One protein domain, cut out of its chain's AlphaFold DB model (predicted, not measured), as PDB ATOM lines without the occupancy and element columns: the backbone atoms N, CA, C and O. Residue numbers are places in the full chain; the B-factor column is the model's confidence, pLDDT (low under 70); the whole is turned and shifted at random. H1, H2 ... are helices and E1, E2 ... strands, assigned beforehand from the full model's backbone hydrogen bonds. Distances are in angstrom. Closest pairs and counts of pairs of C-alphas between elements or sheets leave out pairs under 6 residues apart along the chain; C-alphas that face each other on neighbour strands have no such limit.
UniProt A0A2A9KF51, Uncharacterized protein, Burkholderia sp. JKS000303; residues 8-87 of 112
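What this domain is: This is residues 8 to 87 of the 112 residues of an uncharacterized protein of Burkholderia sp. JKS000303 (UniProt A0A2A9KF51). Two small lobes lie along one long axis: at one end the long helix H4 packs on the hairpin of E1 and E2, and at the other end H2 packs on the short parallel pair E3 and E4. H1 sits in the middle, against the start of H4, and the small helix H3 lies off to the side on the loop that leads back from E4 to H4. The printed part has 80 residues, with four named helices and four named strands in the order H1, E1, E2, E3, H2, E4, H3, H4; the class is mixed, helices and strands, in two sheets of two strands, E1 and E2 antiparallel, E3 and E4 parallel. The whole is loose, with a radius of gyration of the C-alphas of 14.7 A, and elongated, spanning 43 by 25 by 20 A.

How they stand to each other: Look first at E1, residues 16 to 19, and E2, residues 22 to 25, an antiparallel hairpin at 161 degrees; N 17 and O 24 are 3.1 A apart and N 24 and O 17 are 2.9 A apart, both within hydrogen-bond range. Next find H4, residues 67 to 85: its closest C-alphas to E1 are those of Glu 75 and Ser 17, 5.2 A apart, and to E2 those of Gly 78 and Ala 24, 6.1 A apart. H1, residues 8 to 14, touches H4, which meets it with residues 67 to 75 alone, at a steep tilt of 66 degrees; the closest C-alphas, of Gly 11 and Glu 71, are 3.9 A apart. H1 and H2, residues 36 to 46, only just touch, with 3 pairs of C-alphas within 8 A, the closest those of Lys 10 and Val 46 at 6.0 A; they run the same way at a shallow tilt of 7 degrees. E3, residues 31 to 33, and E4, residues 50 to 52, are parallel neighbours at 24 degrees, with N 51 and O 31 at 2.9 A, within hydrogen-bond range. E3, H2 and E4 form a strand-helix-strand unit, two parallel neighbour strands with a helix between, and its crossover is right-handed; the C-alphas of Cys 39 and Cys 50, the closest of H2 and E4, are 5.1 A apart. H3, residues 58 to 61, touches no helix. Each O i to N i+4 pair is within hydrogen-bond range in H1, H2 and H4; H3 is too short for such a pair.

Where its parts are: Find C-alpha 16 at (-6.126, -61.647, -33.523), where E1 begins; E1 and E2 each run 10.5 A. H1 begins at C-alpha 8, (-14.644, -65.167, -44.783), and runs 10.2 A; H2 runs 15.1 A. H4 runs 26.4 A and ends at C-alpha 85, (3.712, -74.076, -31.631).

The domain as a whole: The two C-alphas farthest apart are those of Ala 37 and Gly 87, 43.6 A. The printed part has no cut, and its links are tight. The mean pLDDT of the printed part is 93.7; H3 has a mean of 78, and no printed residue is under 70.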
ATOM      1  N   GLY A   8     -15.617 -64.343 -45.504       95.19
ATOM      2  CA  GLY A   8     -14.644 -65.167 -44.783       95.19
ATOM      3  C   GLY A   8     -13.272 -64.501 -44.646       95.19
ATOM      4  O   GLY A   8     -12.729 -64.400 -43.549       95.19
ATOM      5  N   ALA A   9     -12.732 -63.967 -45.745       96.44
ATOM      6  CA  ALA A   9     -11.435 -63.292 -45.737       96.44
ATOM      7  C   ALA A   9     -11.429 -62.037 -44.849       96.44
ATOM      8  O   ALA A   9     -10.431 -61.759 -44.184       96.44
ATOM      9  N   LYS A  10     -12.540 -61.292 -44.817       96.06
ATOM     10  CA  LYS A  10     -12.705 -60.127 -43.946       96.06
ATOM     11  C   LYS A  10     -12.712 -60.530 -42.473       96.06
ATOM     12  O   LYS A  10     -11.998 -59.905 -41.699       96.06
ATOM     13  N   GLY A  11     -13.452 -61.580 -42.110       96.88
ATOM     14  CA  GLY A  11     -13.450 -62.120 -40.748       96.88
ATOM     15  C   GLY A  11     -12.059 -62.550 -40.288       96.88
ATOM     16  O   GLY A  11     -11.578 -62.095 -39.256       96.88
ATOM     17  N   PHE A  12     -11.350 -63.324 -41.115       97.38
ATOM     18  CA  PHE A  12      -9.985 -63.764 -40.802       97.38
ATOM     19  C   PHE A  12      -9.034 -62.588 -40.559       97.38
ATOM     20  O   PHE A  12      -8.258 -62.608 -39.613       97.38
ATOM     21  N   ARG A  13      -9.101 -61.535 -41.381       96.06
ATOM     22  CA  ARG A  13      -8.241 -60.350 -41.219       96.06
ATOM     23  C   ARG A  13      -8.515 -59.551 -39.945       96.06
ATOM     24  O   ARG A  13      -7.613 -58.849 -39.499       96.06
ATOM     25  N   LYS A  14      -9.734 -59.608 -39.401       97.12
ATOM     26  CA  LYS A  14     -10.056 -58.971 -38.119       97.12
ATOM     27  C   LYS A  14      -9.484 -59.759 -36.935       97.12
ATOM     28  O   LYS A  14      -9.031 -59.151 -35.970       97.12
ATOM     29  N   ALA A  15      -9.465 -61.087 -37.042       97.62
ATOM     30  CA  ALA A  15      -9.069 -61.973 -35.957       97.62
ATOM     31  C   ALA A  15      -7.615 -61.762 -35.505       97.62
ATOM     32  O   ALA A  15      -6.678 -61.688 -36.314       97.62
ATOM     33  N   LYS A  16      -7.429 -61.746 -34.183       98.00
ATOM     34  CA  LYS A  16      -6.126 -61.647 -33.523       98.00
ATOM     35  C   LYS A  16      -6.074 -62.589 -32.323       98.00
ATOM     36  O   LYS A  16      -6.602 -62.281 -31.259       98.00
ATOM     37  N   SER A  17      -5.387 -63.714 -32.478       96.75
ATOM     38  CA  SER A  17      -5.242 -64.719 -31.419       96.75
ATOM     39  C   SER A  17      -4.027 -64.432 -30.540       96.75
ATOM     40  O   SER A  17      -3.005 -63.933 -31.021       96.75
ATOM     41  N   ARG A  18      -4.113 -64.785 -29.254       95.50
ATOM     42  CA  ARG A  18      -3.013 -64.664 -28.293       95.50
ATOM     43  C   ARG A  18      -2.963 -65.874 -27.368       95.50
ATOM     44  O   ARG A  18      -3.985 -66.257 -26.812       95.50
ATOM     45  N   VAL A  19      -1.761 -66.402 -27.154       94.31
ATOM     46  CA  VAL A  19      -1.461 -67.452 -26.169       94.31
ATOM     47  C   VAL A  19      -0.174 -67.054 -25.455       94.31
ATOM     48  O   VAL A  19       0.879 -66.948 -26.086       94.31
ATOM     49  N   GLY A  20      -0.261 -66.768 -24.153       91.69
ATOM     50  CA  GLY A  20       0.843 -66.154 -23.411       91.69
ATOM     51  C   GLY A  20       1.325 -64.861 -24.085       91.69
ATOM     52  O   GLY A  20       0.531 -63.967 -24.396       91.69
ATOM     53  N   GLU A  21       2.627 -64.776 -24.353       94.44
ATOM     54  CA  GLU A  21       3.238 -63.638 -25.052       94.44
ATOM     55  C   GLU A  21       3.079 -63.697 -26.581       94.44
ATOM     56  O   GLU A  21       3.204 -62.670 -27.253       94.44
ATOM     57  N   LYS A  22       2.748 -64.866 -27.147       95.50
ATOM     58  CA  LYS A  22       2.638 -65.053 -28.597       95.50
ATOM     59  C   LYS A  22       1.336 -64.474 -29.142       95.50
ATOM     60  O   LYS A  22       0.273 -64.611 -28.535       95.50
ATOM     61  N   VAL A  23       1.413 -63.863 -30.323       97.00
ATOM     62  CA  VAL A  23       0.276 -63.256 -31.031       97.00
ATOM     63  C   VAL A  23       0.288 -63.698 -32.484       97.00
ATOM     64  O   VAL A  23       1.329 -63.643 -33.133       97.00
ATOM     65  N   ALA A  24      -0.879 -64.066 -33.009       96.50
ATOM     66  CA  ALA A  24      -1.071 -64.407 -34.411       96.50
ATOM     67  C   ALA A  24      -2.125 -63.501 -35.058       96.50
ATOM     68  O   ALA A  24      -3.123 -63.128 -34.439       96.50
ATOM     69  N   THR A  25      -1.901 -63.173 -36.328       97.69
ATOM     70  CA  THR A  25      -2.831 -62.436 -37.195       97.69
ATOM     71  C   THR A  25      -2.858 -63.081 -38.571       97.69
ATOM     72  O   THR A  25      -1.859 -63.664 -38.999       97.69
ATOM     73  N   TRP A  26      -3.956 -62.921 -39.304       97.75
ATOM     74  CA  TRP A  26      -4.126 -63.554 -40.607       97.75
ATOM     75  C   TRP A  26      -3.870 -62.597 -41.766       97.75
ATOM     76  O   TRP A  26      -4.381 -61.478 -41.812       97.75
ATOM     77  N   ARG A  27      -3.144 -63.090 -42.772       96.31
ATOM     78  CA  ARG A  27      -2.985 -62.413 -44.060       96.31
ATOM     79  C   ARG A  27      -3.726 -63.190 -45.140       96.31
ATOM     80  O   ARG A  27      -3.367 -64.318 -45.458       96.31
ATOM     81  N   CYS A  28      -4.735 -62.568 -45.743       96.81
ATOM     82  CA  CYS A  28      -5.376 -63.129 -46.929       96.81
ATOM     83  C   CYS A  28      -4.491 -62.875 -48.153       96.81
ATOM     84  O   CYS A  28      -4.241 -61.722 -48.505       96.81
ATOM     85  N   ILE A  29      -4.040 -63.957 -48.786       96.94
ATOM     86  CA  ILE A  29      -3.152 -63.921 -49.956       96.94
ATOM     87  C   ILE A  29      -3.897 -63.864 -51.297       96.94
ATOM     88  O   ILE A  29      -3.270 -63.602 -52.315       96.94
ATOM     89  N   GLY A  30      -5.211 -64.097 -51.307       96.81
ATOM     90  CA  GLY A  30      -6.031 -64.046 -52.514       96.81
ATOM     91  C   GLY A  30      -7.388 -64.731 -52.358       96.81
ATOM     92  O   GLY A  30      -7.629 -65.473 -51.399       96.81
ATOM     93  N   GLY A  31      -8.272 -64.462 -53.314       95.25
ATOM     94  CA  GLY A  31      -9.567 -65.110 -53.510       95.25
ATOM     95  C   GLY A  31      -9.589 -65.955 -54.785       95.25
ATOM     96  O   GLY A  31      -8.749 -65.793 -55.666       95.25
ATOM     97  N   VAL A  32     -10.560 -66.860 -54.882       94.88
ATOM     98  CA  VAL A  32     -10.873 -67.579 -56.126       94.88
ATOM     99  C   VAL A  32     -12.378 -67.745 -56.166       94.88
ATOM    100  O   VAL A  32     -12.935 -68.288 -55.206       94.88
ATOM    101  N   ASP A  33     -13.005 -67.298 -57.244       93.00
ATOM    102  CA  ASP A  33     -14.447 -67.392 -57.443       93.00
ATOM    103  C   ASP A  33     -14.789 -67.496 -58.935       93.00
ATOM    104  O   ASP A  33     -13.982 -67.094 -59.770       93.00
ATOM    105  N   ASN A  34     -15.953 -68.048 -59.281       92.12
ATOM    106  CA  ASN A  34     -16.400 -68.134 -60.673       92.12
ATOM    107  C   ASN A  34     -17.334 -66.985 -61.070       92.12
ATOM    108  O   ASN A  34     -17.577 -66.786 -62.260       92.12
ATOM    109  N   ASP A  35     -17.816 -66.207 -60.097       91.44
ATOM    110  CA  ASP A  35     -18.608 -65.011 -60.347       91.44
ATOM    111  C   ASP A  35     -17.695 -63.776 -60.542       91.44
ATOM    112  O   ASP A  35     -16.996 -63.339 -59.615       91.44
ATOM    113  N   PRO A  36     -17.701 -63.149 -61.736       94.50
ATOM    114  CA  PRO A  36     -16.914 -61.950 -61.994       94.50
ATOM    115  C   PRO A  36     -17.330 -60.749 -61.130       94.50
ATOM    116  O   PRO A  36     -16.488 -59.888 -60.869       94.50
ATOM    117  N   ALA A  37     -18.590 -60.650 -60.690       94.75
ATOM    118  CA  ALA A  37     -19.021 -59.610 -59.757       94.75
ATOM    119  C   ALA A  37     -18.420 -59.840 -58.369       94.75
ATOM    120  O   ALA A  37     -17.776 -58.937 -57.829       94.75
ATOM    121  N   ALA A  38     -18.509 -61.069 -57.858       92.81
ATOM    122  CA  ALA A  38     -17.902 -61.452 -56.591       92.81
ATOM    123  C   ALA A  38     -16.395 -61.158 -56.549       92.81
ATOM    124  O   ALA A  38     -15.917 -60.581 -55.574       92.81
ATOM    125  N   CYS A  39     -15.639 -61.471 -57.609       95.50
ATOM    126  CA  CYS A  39     -14.204 -61.177 -57.634       95.50
ATOM    127  C   CYS A  39     -13.872 -59.672 -57.639       95.50
ATOM    128  O   CYS A  39     -12.888 -59.264 -57.011       95.50
ATOM    129  N   ARG A  40     -14.677 -58.825 -58.302       97.00
ATOM    130  CA  ARG A  40     -14.503 -57.358 -58.243       97.00
ATOM    131  C   ARG A  40     -14.776 -56.817 -56.842       97.00
ATOM    132  O   ARG A  40     -13.990 -56.019 -56.321       97.00
ATOM    133  N   ASP A  41     -15.856 -57.282 -56.227       95.88
ATOM    134  CA  ASP A  41     -16.243 -56.874 -54.880       95.88
ATOM    135  C   ASP A  41     -15.226 -57.365 -53.853       95.88
ATOM    136  O   ASP A  41     -14.821 -56.599 -52.984       95.88
ATOM    137  N   PHE A  42     -14.718 -58.592 -54.001       96.56
ATOM    138  CA  PHE A  42     -13.648 -59.134 -53.165       96.56
ATOM    139  C   PHE A  42     -12.426 -58.218 -53.177       96.56
ATOM    140  O   PHE A  42     -11.941 -57.821 -52.118       96.56
ATOM    141  N   LYS A  43     -11.948 -57.820 -54.361       96.94
ATOM    142  CA  LYS A  43     -10.803 -56.910 -54.461       96.94
ATOM    143  C   LYS A  43     -11.073 -55.578 -53.764       96.94
ATOM    144  O   LYS A  43     -10.196 -55.077 -53.069       96.94
ATOM    145  N   SER A  44     -12.282 -55.041 -53.893       96.44
ATOM    146  CA  SER A  44     -12.657 -53.751 -53.302       96.44
ATOM    147  C   SER A  44     -12.839 -53.818 -51.779       96.44
ATOM    148  O   SER A  44     -12.388 -52.935 -51.057       96.44
ATOM    149  N   LEU A  45     -13.486 -54.871 -51.276       94.75
ATOM    150  CA  LEU A  45     -13.862 -55.029 -49.868       94.75
ATOM    151  C   LEU A  45     -12.757 -55.661 -49.021       94.75
ATOM    152  O   LEU A  45     -12.631 -55.358 -47.834       94.75
ATOM    153  N   VAL A  46     -11.991 -56.574 -49.614       95.94
ATOM    154  CA  VAL A  46     -10.909 -57.304 -48.952       95.94
ATOM    155  C   VAL A  46      -9.561 -56.684 -49.295       95.94
ATOM    156  O   VAL A  46      -8.691 -56.660 -48.439       95.94
ATOM    157  N   GLY A  47      -9.333 -56.160 -50.500       95.81
ATOM    158  CA  GLY A  47      -8.032 -55.585 -50.874       95.81
ATOM    159  C   GLY A  47      -6.957 -56.623 -51.220       95.81
ATOM    160  O   GLY A  47      -5.774 -56.303 -51.197       95.81
ATOM    161  N   ALA A  48      -7.340 -57.873 -51.492       97.06
ATOM    162  CA  ALA A  48      -6.485 -58.867 -52.150       97.06
ATOM    163  C   ALA A  48      -7.083 -59.224 -53.514       97.06
ATOM    164  O   ALA A  48      -8.291 -59.092 -53.708       97.06
ATOM    165  N   ASP A  49      -6.256 -59.683 -54.451       97.88
ATOM    166  CA  ASP A  49      -6.744 -60.100 -55.764       97.88
ATOM    167  C   ASP A  49      -7.602 -61.372 -55.679       97.88
ATOM    168  O   ASP A  49      -7.419 -62.215 -54.797       97.88
ATOM    169  N   CYS A  50      -8.549 -61.497 -56.610       97.00
ATOM    170  CA  CYS A  50      -9.408 -62.665 -56.773       97.00
ATOM    171  C   CYS A  50      -9.223 -63.237 -58.175       97.00
ATOM    172  O   CYS A  50      -9.401 -62.525 -59.164       97.00
ATOM    173  N   THR A  51      -8.878 -64.517 -58.256       96.94
ATOM    174  CA  THR A  51      -8.798 -65.234 -59.529       96.94
ATOM    175  C   THR A  51     -10.199 -65.645 -59.964       96.94
ATOM    176  O   THR A  51     -10.861 -66.409 -59.261       96.94
ATOM    177  N   LEU A  52     -10.625 -65.175 -61.139       95.44
ATOM    178  CA  LEU A  52     -11.853 -65.634 -61.783       95.44
ATOM    179  C   LEU A  52     -11.617 -67.022 -62.387       95.44
ATOM    180  O   LEU A  52     -10.858 -67.155 -63.347       95.44
ATOM    181  N   MET A  53     -12.232 -68.058 -61.821       94.06
ATOM    182  CA  MET A  53     -12.065 -69.434 -62.283       94.06
ATOM    183  C   MET A  53     -13.316 -70.263 -62.005       94.06
ATOM    184  O   MET A  53     -13.774 -70.340 -60.864       94.06
ATOM    185  N   ASP A  54     -13.833 -70.928 -63.040       90.12
ATOM    186  CA  ASP A  54     -14.997 -71.802 -62.916       90.12
ATOM    187  C   ASP A  54     -14.626 -73.151 -62.300       90.12
ATOM    188  O   ASP A  54     -14.212 -74.089 -62.980       90.12
ATOM    189  N   LEU A  55     -14.708 -73.210 -60.971       84.50
ATOM    190  CA  LEU A  55     -14.390 -74.405 -60.195       84.50
ATOM    191  C   LEU A  55     -15.617 -75.036 -59.527       84.50
ATOM    192  O   LEU A  55     -15.592 -76.239 -59.275       84.50
ATOM    193  N   PHE A  56     -16.660 -74.261 -59.187       80.62
ATOM    194  CA  PHE A  56     -17.826 -74.703 -58.404       80.62
ATOM    195  C   PHE A  56     -19.089 -73.916 -58.762       80.62
ATOM    196  O   PHE A  56     -19.009 -72.727 -59.030       80.62
ATOM    197  N   THR A  57     -20.263 -74.546 -58.668       80.12
ATOM    198  CA  THR A  57     -21.552 -73.839 -58.727       80.12
ATOM    199  C   THR A  57     -22.053 -73.478 -57.328       80.12
ATOM    200  O   THR A  57     -21.686 -74.117 -56.333       80.12
ATOM    201  N   ARG A  58     -22.910 -72.454 -57.241       73.25
ATOM    202  CA  ARG A  58     -23.454 -71.943 -55.974       73.25
ATOM    203  C   ARG A  58     -24.188 -73.024 -55.183       73.25
ATOM    204  O   ARG A  58     -24.014 -73.109 -53.971       73.25
ATOM    205  N   GLU A  59     -24.962 -73.869 -55.857       81.31
ATOM    206  CA  GLU A  59     -25.752 -74.942 -55.243       81.31
ATOM    207  C   GLU A  59     -24.870 -75.923 -54.464       81.31
ATOM    208  O   GLU A  59     -25.294 -76.462 -53.446       81.31
ATOM    209  N   ARG A  60     -23.622 -76.126 -54.909       79.31
ATOM    210  CA  ARG A  60     -22.670 -77.034 -54.260       79.31
ATOM    211  C   ARG A  60     -21.996 -76.426 -53.030       79.31
ATOM    212  O   ARG A  60     -21.629 -77.161 -52.121       79.31
ATOM    213  N   ILE A  61     -21.786 -75.111 -53.023       79.19
ATOM    214  CA  ILE A  61     -21.063 -74.405 -51.953       79.19
ATOM    215  C   ILE A  61     -22.008 -73.915 -50.852       79.19
ATOM    216  O   ILE A  61     -21.617 -73.852 -49.689       79.19
ATOM    217  N   GLY A  62     -23.256 -73.600 -51.199       80.56
ATOM    218  CA  GLY A  62     -24.220 -73.028 -50.269       80.56
ATOM    219  C   GLY A  62     -23.982 -71.537 -50.017       80.56
ATOM    220  O   GLY A  62     -23.466 -70.807 -50.867       80.56
ATOM    221  N   ASN A  63     -24.421 -71.058 -48.852       81.69
ATOM    222  CA  ASN A  63     -24.317 -69.646 -48.485       81.69
ATOM    223  C   ASN A  63     -22.923 -69.290 -47.950       81.69
ATOM    224  O   ASN A  63     -22.246 -70.106 -47.327       81.69
ATOM    225  N   ALA A  64     -22.521 -68.036 -48.159       80.81
ATOM    226  CA  ALA A  64     -21.252 -67.521 -47.661       80.81
ATOM    227  C   ALA A  64     -21.208 -67.481 -46.123       80.81
ATOM    228  O   ALA A  64     -22.215 -67.216 -45.465       80.81
ATOM    229  N   VAL A  65     -20.010 -67.666 -45.559       89.06
ATOM    230  CA  VAL A  65     -19.762 -67.492 -44.121       89.06
ATOM    231  C   VAL A  65     -19.806 -65.995 -43.772       89.06
ATOM    232  O   VAL A  65     -19.049 -65.218 -44.369       89.06
ATOM    233  N   PRO A  66     -20.652 -65.562 -42.815       92.94
ATOM    234  CA  PRO A  66     -20.675 -64.176 -42.352       92.94
ATOM    235  C   PRO A  66     -19.327 -63.741 -41.747       92.94
ATOM    236  O   PRO A  66     -18.676 -64.561 -41.095       92.94
ATOM    237  N   PRO A  67     -18.906 -62.467 -41.895       95.38
ATOM    238  CA  PRO A  67     -17.607 -62.002 -41.404       95.38
ATOM    239  C   PRO A  67     -17.351 -62.269 -39.921       95.38
ATOM    240  O   PRO A  67     -16.264 -62.716 -39.580       95.38
ATOM    241  N   ASP A  68     -18.334 -62.047 -39.051       95.44
ATOM    242  CA  ASP A  68     -18.131 -62.192 -37.603       95.44
ATOM    243  C   ASP A  68     -18.040 -63.673 -37.191       95.44
ATOM    244  O   ASP A  68     -17.267 -64.042 -36.311       95.44
ATOM    245  N   ALA A  69     -18.749 -64.560 -37.901       93.62
ATOM    246  CA  ALA A  69     -18.578 -66.002 -37.733       93.62
ATOM    247  C   ALA A  69     -17.189 -66.458 -38.213       93.62
ATOM    248  O   ALA A  69     -16.541 -67.278 -37.567       93.62
ATOM    249  N   ALA A  70     -16.710 -65.911 -39.333       96.00
ATOM    250  CA  ALA A  70     -15.379 -66.208 -39.847       96.00
ATOM    251  C   ALA A  70     -14.257 -65.672 -38.944       96.00
ATOM    252  O   ALA A  70     -13.226 -66.326 -38.820       96.00
ATOM    253  N   GLU A  71     -14.457 -64.520 -38.302       97.19
ATOM    254  CA  GLU A  71     -13.560 -63.979 -37.277       97.19
ATOM    255  C   GLU A  71     -13.448 -64.938 -36.088       97.19
ATOM    256  O   GLU A  71     -12.344 -65.378 -35.775       97.19
ATOM    257  N   ALA A  72     -14.575 -65.379 -35.521       94.44
ATOM    258  CA  ALA A  72     -14.582 -66.342 -34.417       94.44
ATOM    259  C   ALA A  72     -13.894 -67.675 -34.783       94.44
ATOM    260  O   ALA A  72     -13.118 -68.222 -33.999       94.44
ATOM    261  N   ILE A  73     -14.127 -68.191 -35.998       94.88
ATOM    262  CA  ILE A  73     -13.432 -69.389 -36.505       94.88
ATOM    263  C   ILE A  73     -11.917 -69.147 -36.563       94.88
ATOM    264  O   ILE A  73     -11.135 -69.974 -36.086       94.88
ATOM    265  N   ALA A  74     -11.496 -68.015 -37.125       97.31
ATOM    266  CA  ALA A  74     -10.089 -67.669 -37.284       97.31
ATOM    267  C   ALA A  74      -9.376 -67.463 -35.938       97.31
ATOM    268  O   ALA A  74      -8.199 -67.807 -35.810       97.31
ATOM    269  N   GLU A  75     -10.072 -66.960 -34.918       96.00
ATOM    270  CA  GLU A  75      -9.539 -66.837 -33.560       96.00
ATOM    271  C   GLU A  75      -9.259 -68.201 -32.918       96.00
ATOM    272  O   GLU A  75      -8.183 -68.399 -32.337       96.00
ATOM    273  N   VAL A  76     -10.179 -69.161 -33.065       94.69
ATOM    274  CA  VAL A  76     -10.003 -70.540 -32.579       94.69
ATOM    275  C   VAL A  76      -8.863 -71.236 -33.319       94.69
ATOM    276  O   VAL A  76      -8.005 -71.860 -32.687       94.69
ATOM    277  N   MET A  77      -8.804 -71.088 -34.647       96.88
ATOM    278  CA  MET A  77      -7.705 -71.623 -35.453       96.88
ATOM    279  C   MET A  77      -6.362 -71.040 -35.006       96.88
ATOM    280  O   MET A  77      -5.414 -71.787 -34.780       96.88
ATOM    281  N   GLY A  78      -6.276 -69.719 -34.832       97.19
ATOM    282  CA  GLY A  78      -5.030 -69.054 -34.455       97.19
ATOM    283  C   GLY A  78      -4.576 -69.437 -33.048       97.19
ATOM    284  O   GLY A  78      -3.394 -69.681 -32.834       97.19
ATOM    285  N   THR A  79      -5.512 -69.577 -32.106       95.81
ATOM    286  CA  THR A  79      -5.220 -70.056 -30.745       95.81
ATOM    287  C   THR A  79      -4.667 -71.478 -30.777       95.81
ATOM    288  O   THR A  79      -3.627 -71.744 -30.181       95.81
ATOM    289  N   THR A  80      -5.307 -72.369 -31.539       95.62
ATOM    290  CA  THR A  80      -4.852 -73.757 -31.722       95.62
ATOM    291  C   THR A  80      -3.441 -73.819 -32.306       95.62
ATOM    292  O   THR A  80      -2.603 -74.565 -31.806       95.62
ATOM    293  N   LEU A  81      -3.151 -73.014 -33.335       97.25
ATOM    294  CA  LEU A  81      -1.822 -72.968 -33.951       97.25
ATOM    295  C   LEU A  81      -0.751 -72.467 -32.975       97.25
ATOM    296  O   LEU A  81       0.324 -73.053 -32.912       97.25
ATOM    297  N   LEU A  82      -1.046 -71.424 -32.195       97.25
ATOM    298  CA  LEU A  82      -0.116 -70.899 -31.192       97.25
ATOM    299  C   LEU A  82       0.163 -71.904 -30.064       97.25
ATOM    300  O   LEU A  82       1.311 -72.023 -29.642       97.25
ATOM    301  N   LEU A  83      -0.861 -72.635 -29.606       96.62
ATOM    302  CA  LEU A  83      -0.720 -73.706 -28.611       96.62
ATOM    303  C   LEU A  83       0.145 -74.853 -29.141       96.62
ATOM    304  O   LEU A  83       1.094 -75.274 -28.480       96.62
ATOM    305  N   ALA A  84      -0.133 -75.311 -30.363       96.44
ATOM    306  CA  ALA A  84       0.666 -76.350 -31.005       96.44
ATOM    307  C   ALA A  84       2.133 -75.912 -31.154       96.44
ATOM    308  O   ALA A  84       3.050 -76.677 -30.864       96.44
ATOM    309  N   GLU A  85       2.370 -74.654 -31.533       96.19
ATOM    310  CA  GLU A  85       3.712 -74.076 -31.631       96.19
ATOM    311  C   GLU A  85       4.406 -73.928 -30.259       96.19
ATOM    312  O   GLU A  85       5.632 -73.875 -30.191       96.19
ATOM    313  N   SER A  86       3.667 -73.832 -29.148       93.31
ATOM    314  CA  SER A  86       4.234 -73.872 -27.789       93.31
ATOM    315  C   SER A  86       4.420 -75.290 -27.234       93.31
ATOM    316  O   SER A  86       4.852 -75.431 -26.095       93.31
ATOM    317  N   GLY A  87       4.124 -76.334 -28.017       95.12
ATOM    318  CA  GLY A  87       4.217 -77.731 -27.583       95.12
ATOM    319  C   GLY A  87       3.031 -78.208 -26.741       95.12
ATOM    320  O   GLY A  87       3.066 -79.320 -26.218       95.12
TER     321      GLY A  87